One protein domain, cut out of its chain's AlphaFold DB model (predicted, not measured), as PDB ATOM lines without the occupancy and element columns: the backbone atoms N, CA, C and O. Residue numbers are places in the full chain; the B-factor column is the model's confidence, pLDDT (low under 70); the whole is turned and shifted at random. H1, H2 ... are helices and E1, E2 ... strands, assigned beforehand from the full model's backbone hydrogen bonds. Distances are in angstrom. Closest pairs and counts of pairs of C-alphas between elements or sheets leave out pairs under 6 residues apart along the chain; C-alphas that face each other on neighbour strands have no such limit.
ATOM      1  N   ILE A   5     149.113 237.960 171.371       88.88
ATOM      2  CA  ILE A   5     149.480 239.246 171.966       88.88
ATOM      3  C   ILE A   5     148.230 240.111 172.072       88.88
ATOM      4  O   ILE A   5     147.617 240.460 171.065       88.88
ATOM      5  N   LEU A   6     147.896 240.498 173.297       89.19
ATOM      6  CA  LEU A   6     146.719 241.280 173.634       89.19
ATOM      7  C   LEU A   6     147.129 242.702 174.010       89.19
ATOM      8  O   LEU A   6     148.032 242.901 174.817       89.19
ATOM      9  N   LEU A   7     146.436 243.691 173.448       87.06
ATOM     10  CA  LEU A   7     146.557 245.105 173.838       87.06
ATOM     11  C   LEU A   7     145.446 245.545 174.796       87.06
ATOM     12  O   LEU A   7     145.554 246.588 175.429       87.06
ATOM     13  N   ASN A   8     144.360 244.773 174.845       87.56
ATOM     14  CA  ASN A   8     143.198 245.035 175.678       87.56
ATOM     15  C   ASN A   8     143.195 244.043 176.839       87.56
ATOM     16  O   ASN A   8     143.044 242.837 176.632       87.56
ATOM     17  N   GLU A   9     143.324 244.550 178.058       86.81
ATOM     18  CA  GLU A   9     143.337 243.758 179.281       86.81
ATOM     19  C   GLU A   9     142.022 243.002 179.528       86.81
ATOM     20  O   GLU A   9     142.021 241.964 180.188       86.81
ATOM     21  N   GLN A  10     140.910 243.466 178.946       89.56
ATOM     22  CA  GLN A  10     139.591 242.837 179.077       89.56
ATOM     23  C   GLN A  10     139.477 241.510 178.312       89.56
ATOM     24  O   GLN A  10     138.526 240.761 178.519       89.56
ATOM     25  N   ALA A  11     140.440 241.199 177.438       90.25
ATOM     26  CA  ALA A  11     140.489 239.929 176.716       90.25
ATOM     27  C   ALA A  11     141.000 238.756 177.579       90.25
ATOM     28  O   ALA A  11     141.024 237.617 177.108       90.25
ATOM     29  N   ILE A  12     141.407 239.011 178.828       91.94
ATOM     30  CA  ILE A  12     141.842 237.994 179.793       91.94
ATOM     31  C   ILE A  12     140.745 237.816 180.851       91.94
ATOM     32  O   ILE A  12     140.503 238.687 181.688       91.94
ATOM     33  N   ALA A  13     140.085 236.667 180.808       93.19
ATOM     34  CA  ALA A  13     139.012 236.277 181.702       93.19
ATOM     35  C   ALA A  13     139.539 235.800 183.074       93.19
ATOM     36  O   ALA A  13     140.713 235.443 183.220       93.19
ATOM     37  N   PRO A  14     138.674 235.769 184.105       94.75
ATOM     38  CA  PRO A  14     139.027 235.220 185.410       94.75
ATOM     39  C   PRO A  14     139.550 233.780 185.323       94.75
ATOM     40  O   PRO A  14     138.927 232.930 184.691       94.75
ATOM     41  N   GLY A  15     140.679 233.506 185.980       94.06
ATOM     42  CA  GLY A  15     141.306 232.180 186.001       94.06
ATOM     43  C   GLY A  15     142.187 231.851 184.791       94.06
ATOM     44  O   GLY A  15     142.832 230.806 184.794       94.06
ATOM     45  N   GLU A  16     142.264 232.720 183.777       93.69
ATOM     46  CA  GLU A  16     143.123 232.473 182.616       93.69
ATOM     47  C   GLU A  16     144.585 232.840 182.904       93.69
ATOM     48  O   GLU A  16     144.858 233.970 183.323       93.69
ATOM     49  N   PRO A  17     145.544 231.929 182.658       95.12
ATOM     50  CA  PRO A  17     146.953 232.244 182.794       95.12
ATOM     51  C   PRO A  17     147.405 233.168 181.661       95.12
ATOM     52  O   PRO A  17     147.054 232.975 180.493       95.12
ATOM     53  N   TYR A  18     148.220 234.158 182.004       96.19
ATOM     54  CA  TYR A  18     148.787 235.095 181.047       96.19
ATOM     55  C   TYR A  18     150.164 235.580 181.497       96.19
ATOM     56  O   TYR A  18     150.531 235.481 182.670       96.19
ATOM     57  N   PHE A  19     150.933 236.122 180.559       95.75
ATOM     58  CA  PHE A  19     152.136 236.903 180.855       95.75
ATOM     59  C   PHE A  19     151.892 238.375 180.551       95.75
ATOM     60  O   PHE A  19     151.089 238.692 179.677       95.75
ATOM     61  N   ALA A  20     152.604 239.273 181.223       94.06
ATOM     62  CA  ALA A  20     152.594 240.695 180.905       94.06
ATOM     63  C   ALA A  20     153.973 241.136 180.415       94.06
ATOM     64  O   ALA A  20     154.993 240.806 181.016       94.06
ATOM     65  N   VAL A  21     153.997 241.898 179.328       93.12
ATOM     66  CA  VAL A  21     155.195 242.557 178.817       93.12
ATOM     67  C   VAL A  21     154.997 244.057 178.922       93.12
ATOM     68  O   VAL A  21     154.138 244.623 178.249       93.12
ATOM     69  N   TYR A  22     155.807 244.702 179.752       92.50
ATOM     70  CA  TYR A  22     155.803 246.152 179.918       92.50
ATOM     71  C   TYR A  22     156.841 246.752 178.996       92.50
ATOM     72  O   TYR A  22     158.004 246.377 179.076       92.50
ATOM     73  N   VAL A  23     156.433 247.679 178.136       90.00
ATOM     74  CA  VAL A  23     157.333 248.355 177.201       90.00
ATOM     75  C   VAL A  23     157.517 249.795 177.635       90.00
ATOM     76  O   VAL A  23     156.549 250.506 177.909       90.00
ATOM     77  N   ASP A  24     158.769 250.239 177.633       88.00
ATOM     78  CA  ASP A  24     159.108 251.630 177.875       88.00
ATOM     79  C   ASP A  24     160.261 252.079 176.973       88.00
ATOM     80  O   ASP A  24     161.050 251.285 176.449       88.00
ATOM     81  N   ARG A  25     160.360 253.393 176.786       84.69
ATOM     82  CA  ARG A  25     161.539 254.034 176.212       84.69
ATOM     83  C   ARG A  25     162.142 254.923 177.298       84.69
ATOM     84  O   ARG A  25     161.577 255.987 177.563       84.69
ATOM     85  N   PRO A  26     163.281 254.528 177.894       80.00
ATOM     86  CA  PRO A  26     163.951 255.320 178.910       80.00
ATOM     87  C   PRO A  26     164.210 256.743 178.413       80.00
ATOM     88  O   PRO A  26     164.512 256.981 177.241       80.00
ATOM     89  N   THR A  27     164.074 257.716 179.310       72.81
ATOM     90  CA  THR A  27     164.233 259.133 178.971       72.81
ATOM     91  C   THR A  27     165.685 259.451 178.606       72.81
ATOM     92  O   THR A  27     166.559 259.393 179.467       72.81
ATOM     93  N   GLY A  28     165.928 259.820 177.345       64.50
ATOM     94  CA  GLY A  28     167.228 260.230 176.804       64.50
ATOM     95  C   GLY A  28     167.246 260.115 175.275       64.50
ATOM     96  O   GLY A  28     166.658 259.190 174.716       64.50
ATOM     97  N   ALA A  29     167.875 261.063 174.571       53.03
ATOM     98  CA  ALA A  29     167.948 261.017 173.109       53.03
ATOM     99  C   ALA A  29     168.722 259.763 172.651       53.03
ATOM    100  O   ALA A  29     169.872 259.576 173.035       53.03
ATOM    101  N   GLY A  30     168.086 258.904 171.845       64.25
ATOM    102  CA  GLY A  30     168.717 257.713 171.256       64.25
ATOM    103  C   GLY A  30     168.679 256.433 172.100       64.25
ATOM    104  O   GLY A  30     169.281 255.443 171.697       64.25
ATOM    105  N   GLN A  31     167.978 256.418 173.238       69.94
ATOM    106  CA  GLN A  31     167.827 255.212 174.061       69.94
ATOM    107  C   GLN A  31     166.967 254.147 173.354       69.94
ATOM    108  O   GLN A  31     165.942 254.455 172.733       69.94
ATOM    109  N   SER A  32     167.392 252.884 173.459       79.88
ATOM    110  CA  SER A  32     166.677 251.724 172.917       79.88
ATOM    111  C   SER A  32     165.322 251.530 173.599       79.88
ATOM    112  O   SER A  32     165.135 251.880 174.761       79.88
ATOM    113  N   ILE A  33     164.364 250.950 172.873       86.00
ATOM    114  CA  ILE A  33     163.097 250.507 173.467       86.00
ATOM    115  C   ILE A  33     163.389 249.235 174.264       86.00
ATOM    116  O   ILE A  33     163.883 248.254 173.697       86.00
ATOM    117  N   VAL A  34     163.064 249.249 175.549       88.81
ATOM    118  CA  VAL A  34     163.292 248.128 176.467       88.81
ATOM    119  C   VAL A  34     161.964 247.580 176.964       88.81
ATOM    120  O   VAL A  34     160.918 248.223 176.821       88.81
ATOM    121  N   ALA A  35     161.994 246.372 177.513       91.50
ATOM    122  CA  ALA A  35     160.816 245.792 178.125       91.50
ATOM    123  C   ALA A  35     161.143 244.915 179.332       91.50
ATOM    124  O   ALA A  35     162.242 244.375 179.445       91.50
ATOM    125  N   GLU A  36     160.139 244.711 180.181       92.69
ATOM    126  CA  GLU A  36     160.146 243.783 181.315       92.69
ATOM    127  C   GLU A  36     159.061 242.711 181.131       92.69
ATOM    128  O   GLU A  36     157.955 243.017 180.681       92.69
ATOM    129  N   LEU A  37     159.381 241.452 181.456       93.31
ATOM    130  CA  LEU A  37     158.462 240.313 181.367       93.31
ATOM    131  C   LEU A  37     158.052 239.886 182.773       93.31
ATOM    132  O   LEU A  37     158.898 239.501 183.577       93.31
ATOM    133  N   GLU A  38     156.751 239.860 183.020       94.75
ATOM    134  CA  GLU A  38     156.152 239.300 184.223       94.75
ATOM    135  C   GLU A  38     155.367 238.034 183.858       94.75
ATOM    136  O   GLU A  38     154.548 238.026 182.936       94.75
ATOM    137  N   MET A  39     155.663 236.935 184.553       95.31
ATOM    138  CA  MET A  39     155.171 235.592 184.232       95.31
ATOM    139  C   MET A  39     154.260 235.050 185.333       95.31
ATOM    140  O   MET A  39     154.267 235.550 186.455       95.31
ATOM    141  N   ASN A  40     153.550 233.958 185.027       94.06
ATOM    142  CA  ASN A  40     152.681 233.233 185.964       94.06
ATOM    143  C   ASN A  40     151.535 234.087 186.529       94.06
ATOM    144  O   ASN A  40     151.117 233.898 187.671       94.06
ATOM    145  N   LEU A  41     151.034 235.037 185.737       95.31
ATOM    146  CA  LEU A  41     149.888 235.847 186.121       95.31
ATOM    147  C   LEU A  41     148.597 235.096 185.794       95.31
ATOM    148  O   LEU A  41     148.548 234.289 184.865       95.31
ATOM    149  N   VAL A  42     147.547 235.371 186.564       95.81
ATOM    150  CA  VAL A  42     146.226 234.763 186.387       95.81
ATOM    151  C   VAL A  42     145.180 235.865 186.382       95.81
ATOM    152  O   VAL A  42     145.207 236.757 187.229       95.81
ATOM    153  N   GLY A  43     144.282 235.819 185.400       92.56
ATOM    154  CA  GLY A  43     143.219 236.799 185.241       92.56
ATOM    155  C   GLY A  43     142.216 236.811 186.405       92.56
ATOM    156  O   GLY A  43     142.081 235.818 187.128       92.56
ATOM    157  N   PRO A  44     141.438 237.896 186.558       93.38
ATOM    158  CA  PRO A  44     141.374 239.046 185.658       93.38
ATOM    159  C   PRO A  44     142.566 239.994 185.837       93.38
ATOM    160  O   PRO A  44     143.159 240.082 186.912       93.38
ATOM    161  N   VAL A  45     142.903 240.736 184.783       91.94
ATOM    162  CA  VAL A  45     143.981 241.730 184.847       91.94
ATOM    163  C   VAL A  45     143.586 242.843 185.812       91.94
ATOM    164  O   VAL A  45     142.531 243.465 185.684       91.94
ATOM    165  N   THR A  46     144.449 243.122 186.785       90.69
ATOM    166  CA  THR A  46     144.222 244.224 187.721       90.69
ATOM    167  C   THR A  46     144.590 245.564 187.086       90.69
ATOM    168  O   THR A  46     145.486 245.659 186.244       90.69
ATOM    169  N   ALA A  47     143.979 246.649 187.568       87.06
ATOM    170  CA  ALA A  47     144.321 248.004 187.131       87.06
ATOM    171  C   ALA A  47     145.798 248.375 187.385       87.06
ATOM    172  O   ALA A  47     146.294 249.339 186.812       87.06
ATOM    173  N   GLN A  48     146.504 247.654 188.262       87.81
ATOM    174  CA  GLN A  48     147.941 247.835 188.467       87.81
ATOM    175  C   GLN A  48     148.765 247.143 187.373       87.81
ATOM    176  O   GLN A  48     149.772 247.698 186.946       87.81
ATOM    177  N   MET A  49     148.327 245.974 186.898       88.00
ATOM    178  CA  MET A  49     148.984 245.230 185.818       88.00
ATOM    179  C   MET A  49     148.775 245.881 184.448       88.00
ATOM    180  O   MET A  49     149.665 245.846 183.612       88.00
ATOM    181  N   ALA A  50     147.636 246.537 184.223       86.69
ATOM    182  CA  ALA A  50     147.391 247.279 182.984       86.69
ATOM    183  C   ALA A  50     148.134 248.632 182.924       86.69
ATOM    184  O   ALA A  50     148.128 249.310 181.895       86.69
ATOM    185  N   LYS A  51     148.763 249.072 184.026       87.31
ATOM    186  CA  LYS A  51     149.461 250.360 184.063       87.31
ATOM    187  C   LYS A  51     150.852 250.254 183.436       87.31
ATOM    188  O   LYS A  51     151.624 249.372 183.808       87.31
ATOM    189  N   PRO A  52     151.224 251.215 182.573       83.94
ATOM    190  CA  PRO A  52     152.595 251.353 182.105       83.94
ATOM    191  C   PRO A  52     153.563 251.534 183.273       83.94
ATOM    192  O   PRO A  52     153.264 252.263 184.225       83.94
ATOM    193  N   ARG A  53     154.735 250.911 183.170       86.19
ATOM    194  CA  ARG A  53     155.819 251.025 184.149       86.19
ATOM    195  C   ARG A  53     156.972 251.814 183.547       86.19
ATOM    196  O   ARG A  53     157.199 251.751 182.343       86.19
ATOM    197  N   ARG A  54     157.677 252.570 184.390       84.81
ATOM    198  CA  ARG A  54     158.921 253.231 183.992       84.81
ATOM    199  C   ARG A  54     160.054 252.234 184.161       84.81
ATOM    200  O   ARG A  54     160.230 251.724 185.265       84.81
ATOM    201  N   LEU A  55     160.791 251.985 183.090       84.00
ATOM    202  CA  LEU A  55     161.902 251.043 183.089       84.00
ATOM    203  C   LEU A  55     163.234 251.786 183.187       84.00
ATOM    204  O   LEU A  55     163.349 252.967 182.842       84.00
ATOM    205  N   SER A  56     164.231 251.103 183.737       77.50
ATOM    206  CA  SER A  56     165.529 251.692 184.065       77.50
ATOM    207  C   SER A  56     166.462 251.806 182.854       77.50
ATOM    208  O   SER A  56     167.402 252.599 182.881       77.50
ATOM    209  N   GLY A  57     166.189 251.052 181.784       72.25
ATOM    210  CA  GLY A  57     167.029 250.934 180.594       72.25
ATOM    211  C   GLY A  57     168.062 249.807 180.662       72.25
ATOM    212  O   GLY A  57     168.755 249.579 179.675       72.25
ATOM    213  N   PHE A  58     168.161 249.094 181.790       73.00
ATOM    214  CA  PHE A  58     168.989 247.886 181.933       73.00
ATOM    215  C   PHE A  58     168.263 246.609 181.501       73.00
ATOM    216  O   PHE A  58     168.849 245.525 181.496       73.00
ATOM    217  N   GLU A  59     166.980 246.720 181.173       83.69
ATOM    218  CA  GLU A  59     166.172 245.604 180.729       83.69
ATOM    219  C   GLU A  59     166.510 245.205 179.285       83.69
ATOM    220  O   GLU A  59     167.232 245.888 178.552       83.69
ATOM    221  N   LEU A  60     165.982 244.057 178.864       81.56
ATOM    222  CA  LEU A  60     166.235 243.550 177.523       81.56
ATOM    223  C   LEU A  60     165.564 244.438 176.467       81.56
ATOM    224  O   LEU A  60     164.485 244.993 176.716       81.56
ATOM    225  N   PRO A  61     166.142 244.522 175.255       87.19
ATOM    226  CA  PRO A  61     165.463 245.122 174.119       87.19
ATOM    227  C   PRO A  61     164.066 244.523 173.956       87.19
ATOM    228  O   PRO A  61     163.891 243.303 174.001       87.19
ATOM    229  N   ALA A  62     163.062 245.374 173.742       87.81
ATOM    230  CA  ALA A  62     161.670 244.936 173.813       87.81
ATOM    231  C   ALA A  62     161.332 243.806 172.827       87.81
ATOM    232  O   ALA A  62     160.560 242.907 173.148       87.81
ATOM    233  N   LEU A  63     161.963 243.800 171.647       84.94
ATOM    234  CA  LEU A  63     161.801 242.730 170.659       84.94
ATOM    235  C   LEU A  63     162.368 241.389 171.137       84.94
ATOM    236  O   LEU A  63     161.715 240.358 170.983       84.94
ATOM    237  N   GLU A  64     163.559 241.395 171.736       87.75
ATOM    238  CA  GLU A  64     164.176 240.179 172.275       87.75
ATOM    239  C   GLU A  64     163.350 239.611 173.424       87.75
ATOM    240  O   GLU A  64     163.138 238.400 173.513       87.75
ATOM    241  N   LEU A  65     162.845 240.489 174.290       90.56
ATOM    242  CA  LEU A  65     161.994 240.070 175.387       90.56
ATOM    243  C   LEU A  65     160.663 239.498 174.884       90.56
ATOM    244  O   LEU A  65     160.228 238.470 175.390       90.56
ATOM    245  N   MET A  66     160.042 240.097 173.865       89.19
ATOM    246  CA  MET A  66     158.821 239.557 173.255       89.19
ATOM    247  C   MET A  66     159.030 238.150 172.689       89.19
ATOM    248  O   MET A  66     158.179 237.279 172.872       89.19
ATOM    249  N   HIS A  67     160.170 237.902 172.037       87.69
ATOM    250  CA  HIS A  67     160.516 236.564 171.557       87.69
ATOM    251  C   HIS A  67     160.645 235.569 172.721       87.69
ATOM    252  O   HIS A  67     160.020 234.507 172.699       87.69
ATOM    253  N   LYS A  68     161.367 235.947 173.783       90.19
ATOM    254  CA  LYS A  68     161.487 235.128 175.000       90.19
ATOM    255  C   LYS A  68     160.132 234.879 175.661       90.19
ATOM    256  O   LYS A  68     159.857 233.753 176.059       90.19
ATOM    257  N   ALA A  69     159.271 235.890 175.747       90.88
ATOM    258  CA  ALA A  69     157.934 235.772 176.323       90.88
ATOM    259  C   ALA A  69     157.093 234.737 175.566       90.88
ATOM    260  O   ALA A  69     156.493 233.868 176.193       90.88
ATOM    261  N   LYS A  70     157.118 234.765 174.226       90.50
ATOM    262  CA  LYS A  70     156.451 233.761 173.382       90.50
ATOM    263  C   LYS A  70     157.003 232.353 173.601       90.50
ATOM    264  O   LYS A  70     156.217 231.424 173.770       90.50
ATOM    265  N   GLN A  71     158.328 232.191 173.623       91.00
ATOM    266  CA  GLN A  71     158.962 230.891 173.876       91.00
ATOM    267  C   GLN A  71     158.546 230.327 175.237       91.00
ATOM    268  O   GLN A  71     158.059 229.203 175.317       91.00
ATOM    269  N   ARG A  72     158.642 231.140 176.296       92.50
ATOM    270  CA  ARG A  72     158.207 230.753 177.644       92.50
ATOM    271  C   ARG A  72     156.719 230.429 177.705       92.50
ATOM    272  O   ARG A  72     156.330 229.507 178.413       92.50
ATOM    273  N   ALA A  73     155.889 231.174 176.979       91.38
ATOM    274  CA  ALA A  73     154.450 230.955 176.974       91.38
ATOM    275  C   ALA A  73     154.123 229.603 176.327       91.38
ATOM    276  O   ALA A  73     153.358 228.824 176.886       91.38
ATOM    277  N   ALA A  74     154.798 229.270 175.222       90.69
ATOM    278  CA  ALA A  74     154.689 227.963 174.586       90.69
ATOM    279  C   ALA A  74     155.175 226.819 175.495       90.69
ATOM    280  O   ALA A  74     154.502 225.795 175.579       90.69
ATOM    281  N   GLU A  75     156.296 226.999 176.204       92.00
ATOM    282  CA  GLU A  75     156.820 226.020 177.172       92.00
ATOM    283  C   GLU A  75     155.835 225.742 178.322       92.00
ATOM    284  O   GLU A  75     155.748 224.615 178.801       92.00
ATOM    285  N   GLN A  76     155.092 226.761 178.762       91.88
ATOM    286  CA  GLN A  76     154.190 226.686 179.918       91.88
ATOM    287  C   GLN A  76     152.713 226.491 179.544       91.88
ATOM    288  O   GLN A  76     151.857 226.467 180.425       91.88
ATOM    289  N   GLY A  77     152.394 226.367 178.252       91.44
ATOM    290  CA  GLY A  77     151.010 226.270 177.778       91.44
ATOM    291  C   GLY A  77     150.181 227.541 178.006       91.44
ATOM    292  O   GLY A  77     148.954 227.478 178.048       91.44
ATOM    293  N   VAL A  78     150.833 228.694 178.162       93.25
ATOM    294  CA  VAL A  78     150.179 229.997 178.313       93.25
ATOM    295  C   VAL A  78     149.829 230.542 176.936       93.25
ATOM    296  O   VAL A  78     150.677 230.655 176.055       93.25
ATOM    297  N   MET A  79     148.561 230.902 176.753       92.69
ATOM    298  CA  MET A  79     148.031 231.304 175.448       92.69
ATOM    299  C   MET A  79     147.953 232.817 175.253       92.69
ATOM    300  O   MET A  79     147.736 233.260 174.130       92.69
ATOM    301  N   LYS A  80     148.113 233.610 176.317       93.44
ATOM    302  CA  LYS A  80     147.863 235.054 176.302       93.44
ATOM    303  C   LYS A  80     149.056 235.826 176.848       93.44
ATOM    304  O   LYS A  80     149.556 235.536 177.935       93.44
ATOM    305  N   ILE A  81     149.493 236.832 176.101       93.75
ATOM    306  CA  ILE A  81     150.527 237.781 176.509       93.75
ATOM    307  C   ILE A  81     149.930 239.183 176.414       93.75
ATOM    308  O   ILE A  81     149.647 239.668 175.323       93.75
ATOM    309  N   LEU A  82     149.745 239.842 177.550       93.25
ATOM    310  CA  LEU A  82     149.338 241.239 177.615       93.25
ATOM    311  C   LEU A  82     150.541 242.134 177.310       93.25
ATOM    312  O   LEU A  82     151.537 242.093 178.026       93.25
ATOM    313  N   LEU A  83     150.441 242.967 176.280       92.25
ATOM    314  CA  LEU A  83     151.433 243.985 175.965       92.25
ATOM    315  C   LEU A  83     150.980 245.341 176.511       92.25
ATOM    316  O   LEU A  83     149.988 245.910 176.058       92.25
ATOM    317  N   VAL A  84     151.749 245.884 177.450       90.50
ATOM    318  CA  VAL A  84     151.510 247.191 178.065       90.50
ATOM    319  C   VAL A  84     152.487 248.201 177.461       90.50
ATOM    320  O   VAL A  84     153.589 248.404 177.967       90.50
ATOM    321  N   ASP A  85     152.078 248.830 176.356       87.00
ATOM    322  CA  ASP A  85     152.868 249.813 175.597       87.00
ATOM    323  C   ASP A  85     152.118 251.149 175.480       87.00
ATOM    324  O   ASP A  85     151.330 251.380 174.562       87.00
ATOM    325  N   ARG A  86     152.375 252.064 176.421       74.75
ATOM    326  CA  ARG A  86     151.696 253.375 176.486       74.75
ATOM    327  C   ARG A  86     151.927 254.238 175.249       74.75
ATOM    328  O   ARG A  86     151.108 255.093 174.924       74.75
ATOM    329  N   GLN A  87     153.103 254.106 174.654       73.19
ATOM    330  CA  GLN A  87     153.613 255.027 173.646       73.19
ATOM    331  C   GLN A  87     153.449 254.457 172.226       73.19
ATOM    332  O   GLN A  87     153.814 255.132 171.264       73.19
ATOM    333  N   GLY A  88     152.905 253.239 172.084       76.88
ATOM    334  CA  GLY A  88     152.789 252.545 170.799       76.88
ATOM    335  C   GLY A  88     154.150 252.335 170.127       76.88
ATOM    336  O   GLY A  88     154.267 252.420 168.902       76.88
ATOM    337  N   LEU A  89     155.197 252.138 170.932       77.12
ATOM    338  CA  LEU A  89     156.590 252.020 170.505       77.12
ATOM    339  C   LEU A  89     156.817 250.783 169.637       77.12
ATOM    340  O   LEU A  89     157.629 250.819 168.706       77.12
ATOM    341  N   LEU A  90     156.097 249.698 169.921       75.44
ATOM    342  CA  LEU A  90     156.103 248.494 169.108       75.44
ATOM    343  C   LEU A  90     154.914 248.513 168.143       75.44
ATOM    344  O   LEU A  90     153.775 248.243 168.509       75.44
ATOM    345  N   SER A  91     155.172 248.775 166.859       68.50
ATOM    346  CA  SER A  91     154.141 248.577 165.835       68.50
ATOM    347  C   SER A  91     153.789 247.091 165.702       68.50
ATOM    348  O   SER A  91     154.673 246.271 165.447       68.50
ATOM    349  N   LEU A  92     152.494 246.758 165.741       62.00
ATOM    350  CA  LEU A  92     151.965 245.399 165.526       62.00
ATOM    351  C   LEU A  92     152.530 244.722 164.261       62.00
ATOM    352  O   LEU A  92     152.910 243.554 164.281       62.00
ATOM    353  N   ALA A  93     152.686 245.476 163.166       49.53
ATOM    354  CA  ALA A  93     153.251 244.974 161.911       49.53
ATOM    355  C   ALA A  93     154.755 244.643 161.976       49.53
ATOM    356  O   ALA A  93     155.269 243.954 161.095       49.53
ATOM    357  N   ARG A  94     155.493 245.172 162.960       52.94
ATOM    358  CA  ARG A  94     156.874 244.751 163.236       52.94
ATOM    359  C   ARG A  94     156.872 243.460 164.041       52.94
ATOM    360  O   ARG A  94     157.612 242.563 163.677       52.94
ATOM    361  N   ILE A  95     155.997 243.331 165.038       56.94
ATOM    362  CA  ILE A  95     155.856 242.105 165.840       56.94
ATOM    363  C   ILE A  95     155.494 240.902 164.947       56.94
ATOM    364  O   ILE A  95     156.171 239.881 165.021       56.94
ATOM    365  N   ASN A  96     154.512 241.039 164.048       48.69
ATOM    366  CA  ASN A  96     154.126 239.960 163.122       48.69
ATOM    367  C   ASN A  96     155.204 239.632 162.077       48.69
ATOM    368  O   ASN A  96     155.313 238.492 161.643       48.69
ATOM    369  N   ARG A  97     156.033 240.606 161.671       46.97
ATOM    370  CA  ARG A  97     157.108 240.377 160.685       46.97
ATOM    371  C   ARG A  97     158.206 239.438 161.184       46.97
ATOM    372  O   ARG A  97     158.850 238.799 160.363       46.97
ATOM    373  N   TYR A  98     158.413 239.359 162.495       47.16
ATOM    374  CA  TYR A  98     159.368 238.431 163.112       47.16
ATOM    375  C   TYR A  98     158.723 237.096 163.527       47.16
ATOM    376  O   TYR A  98     159.412 236.241 164.066       47.16
ATOM    377  N   ASP A  99     157.423 236.907 163.275       49.19
ATOM    378  CA  ASP A  99     156.684 235.658 163.534       49.19
ATOM    379  C   ASP A  99     156.887 234.608 162.420       49.19
ATOM    380  O   ASP A  99     156.360 233.503 162.489       49.19
TER     381      ASP A  99
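Overview. This is residues 5 to 99 of the 101 residues of an uncharacterized protein of Novosphingobium sp. 17-62-19 (UniProt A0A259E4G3). What is the main picture? A small three-stranded sheet has H1 packed along one face, over E2 and E1, in two layers, a helix layer on a sheet layer; the long unnamed stretch of residues 43 to 61 passes over the other face, and short H2 lies off the sheet near H1. What is it built of? The printed part has 95 residues, with E1, E2, H1, E3 and H2 along the chain, under half of the residues in named elements; the class is mixed, helices and strands. The sheet's order is E2, E1, E3, mixed. How large is it? It is compact, with a radius of gyration of the C-alphas of 12.9 A and spans of 41 by 28 by 23 A.

Along the chain. Where are the strands? E1, residues 17 to 24, begins at C-alpha 17 (146.953, 232.244, 182.794) and is 23.4 A long; E2, residues 34 to 42, is 23.8 A long and bends by 55 degrees at residue 39. E3 is residues 80 to 85, 15.6 A. Where are the helices? H1 is residues 62 to 76, 20.6 A; H2, residues 92 to 97, 8.7 A, ends at C-alpha 97 (157.108, 240.377, 160.685).

Arrangement. How do the strands pair? E1 and E2 form an antiparallel hairpin, with N 20 and O 38 2.9 A apart; E1 and E3 are parallel, with N 21 and O 82 2.8 A apart. Where are the helices? H1 is on the sheet at a height of 8.9 A, and the closest C-alphas of H1 and E2 are those of Ala 62 and Val 34, 4.5 A. H1 and H2 are close but not clearly touching, the closest C-alphas being those of Leu 63 and Ile 95, 7.7 A. In H1 and H2 every O i to N i+4 pair is within hydrogen-bond range.

Size, cuts and confidence. Is it unbroken? The printed part has no cut, and the link E2 to H1 is long. Where is confidence low? The pLDDT is under 70 at residues 28 to 31 and 91 to 99.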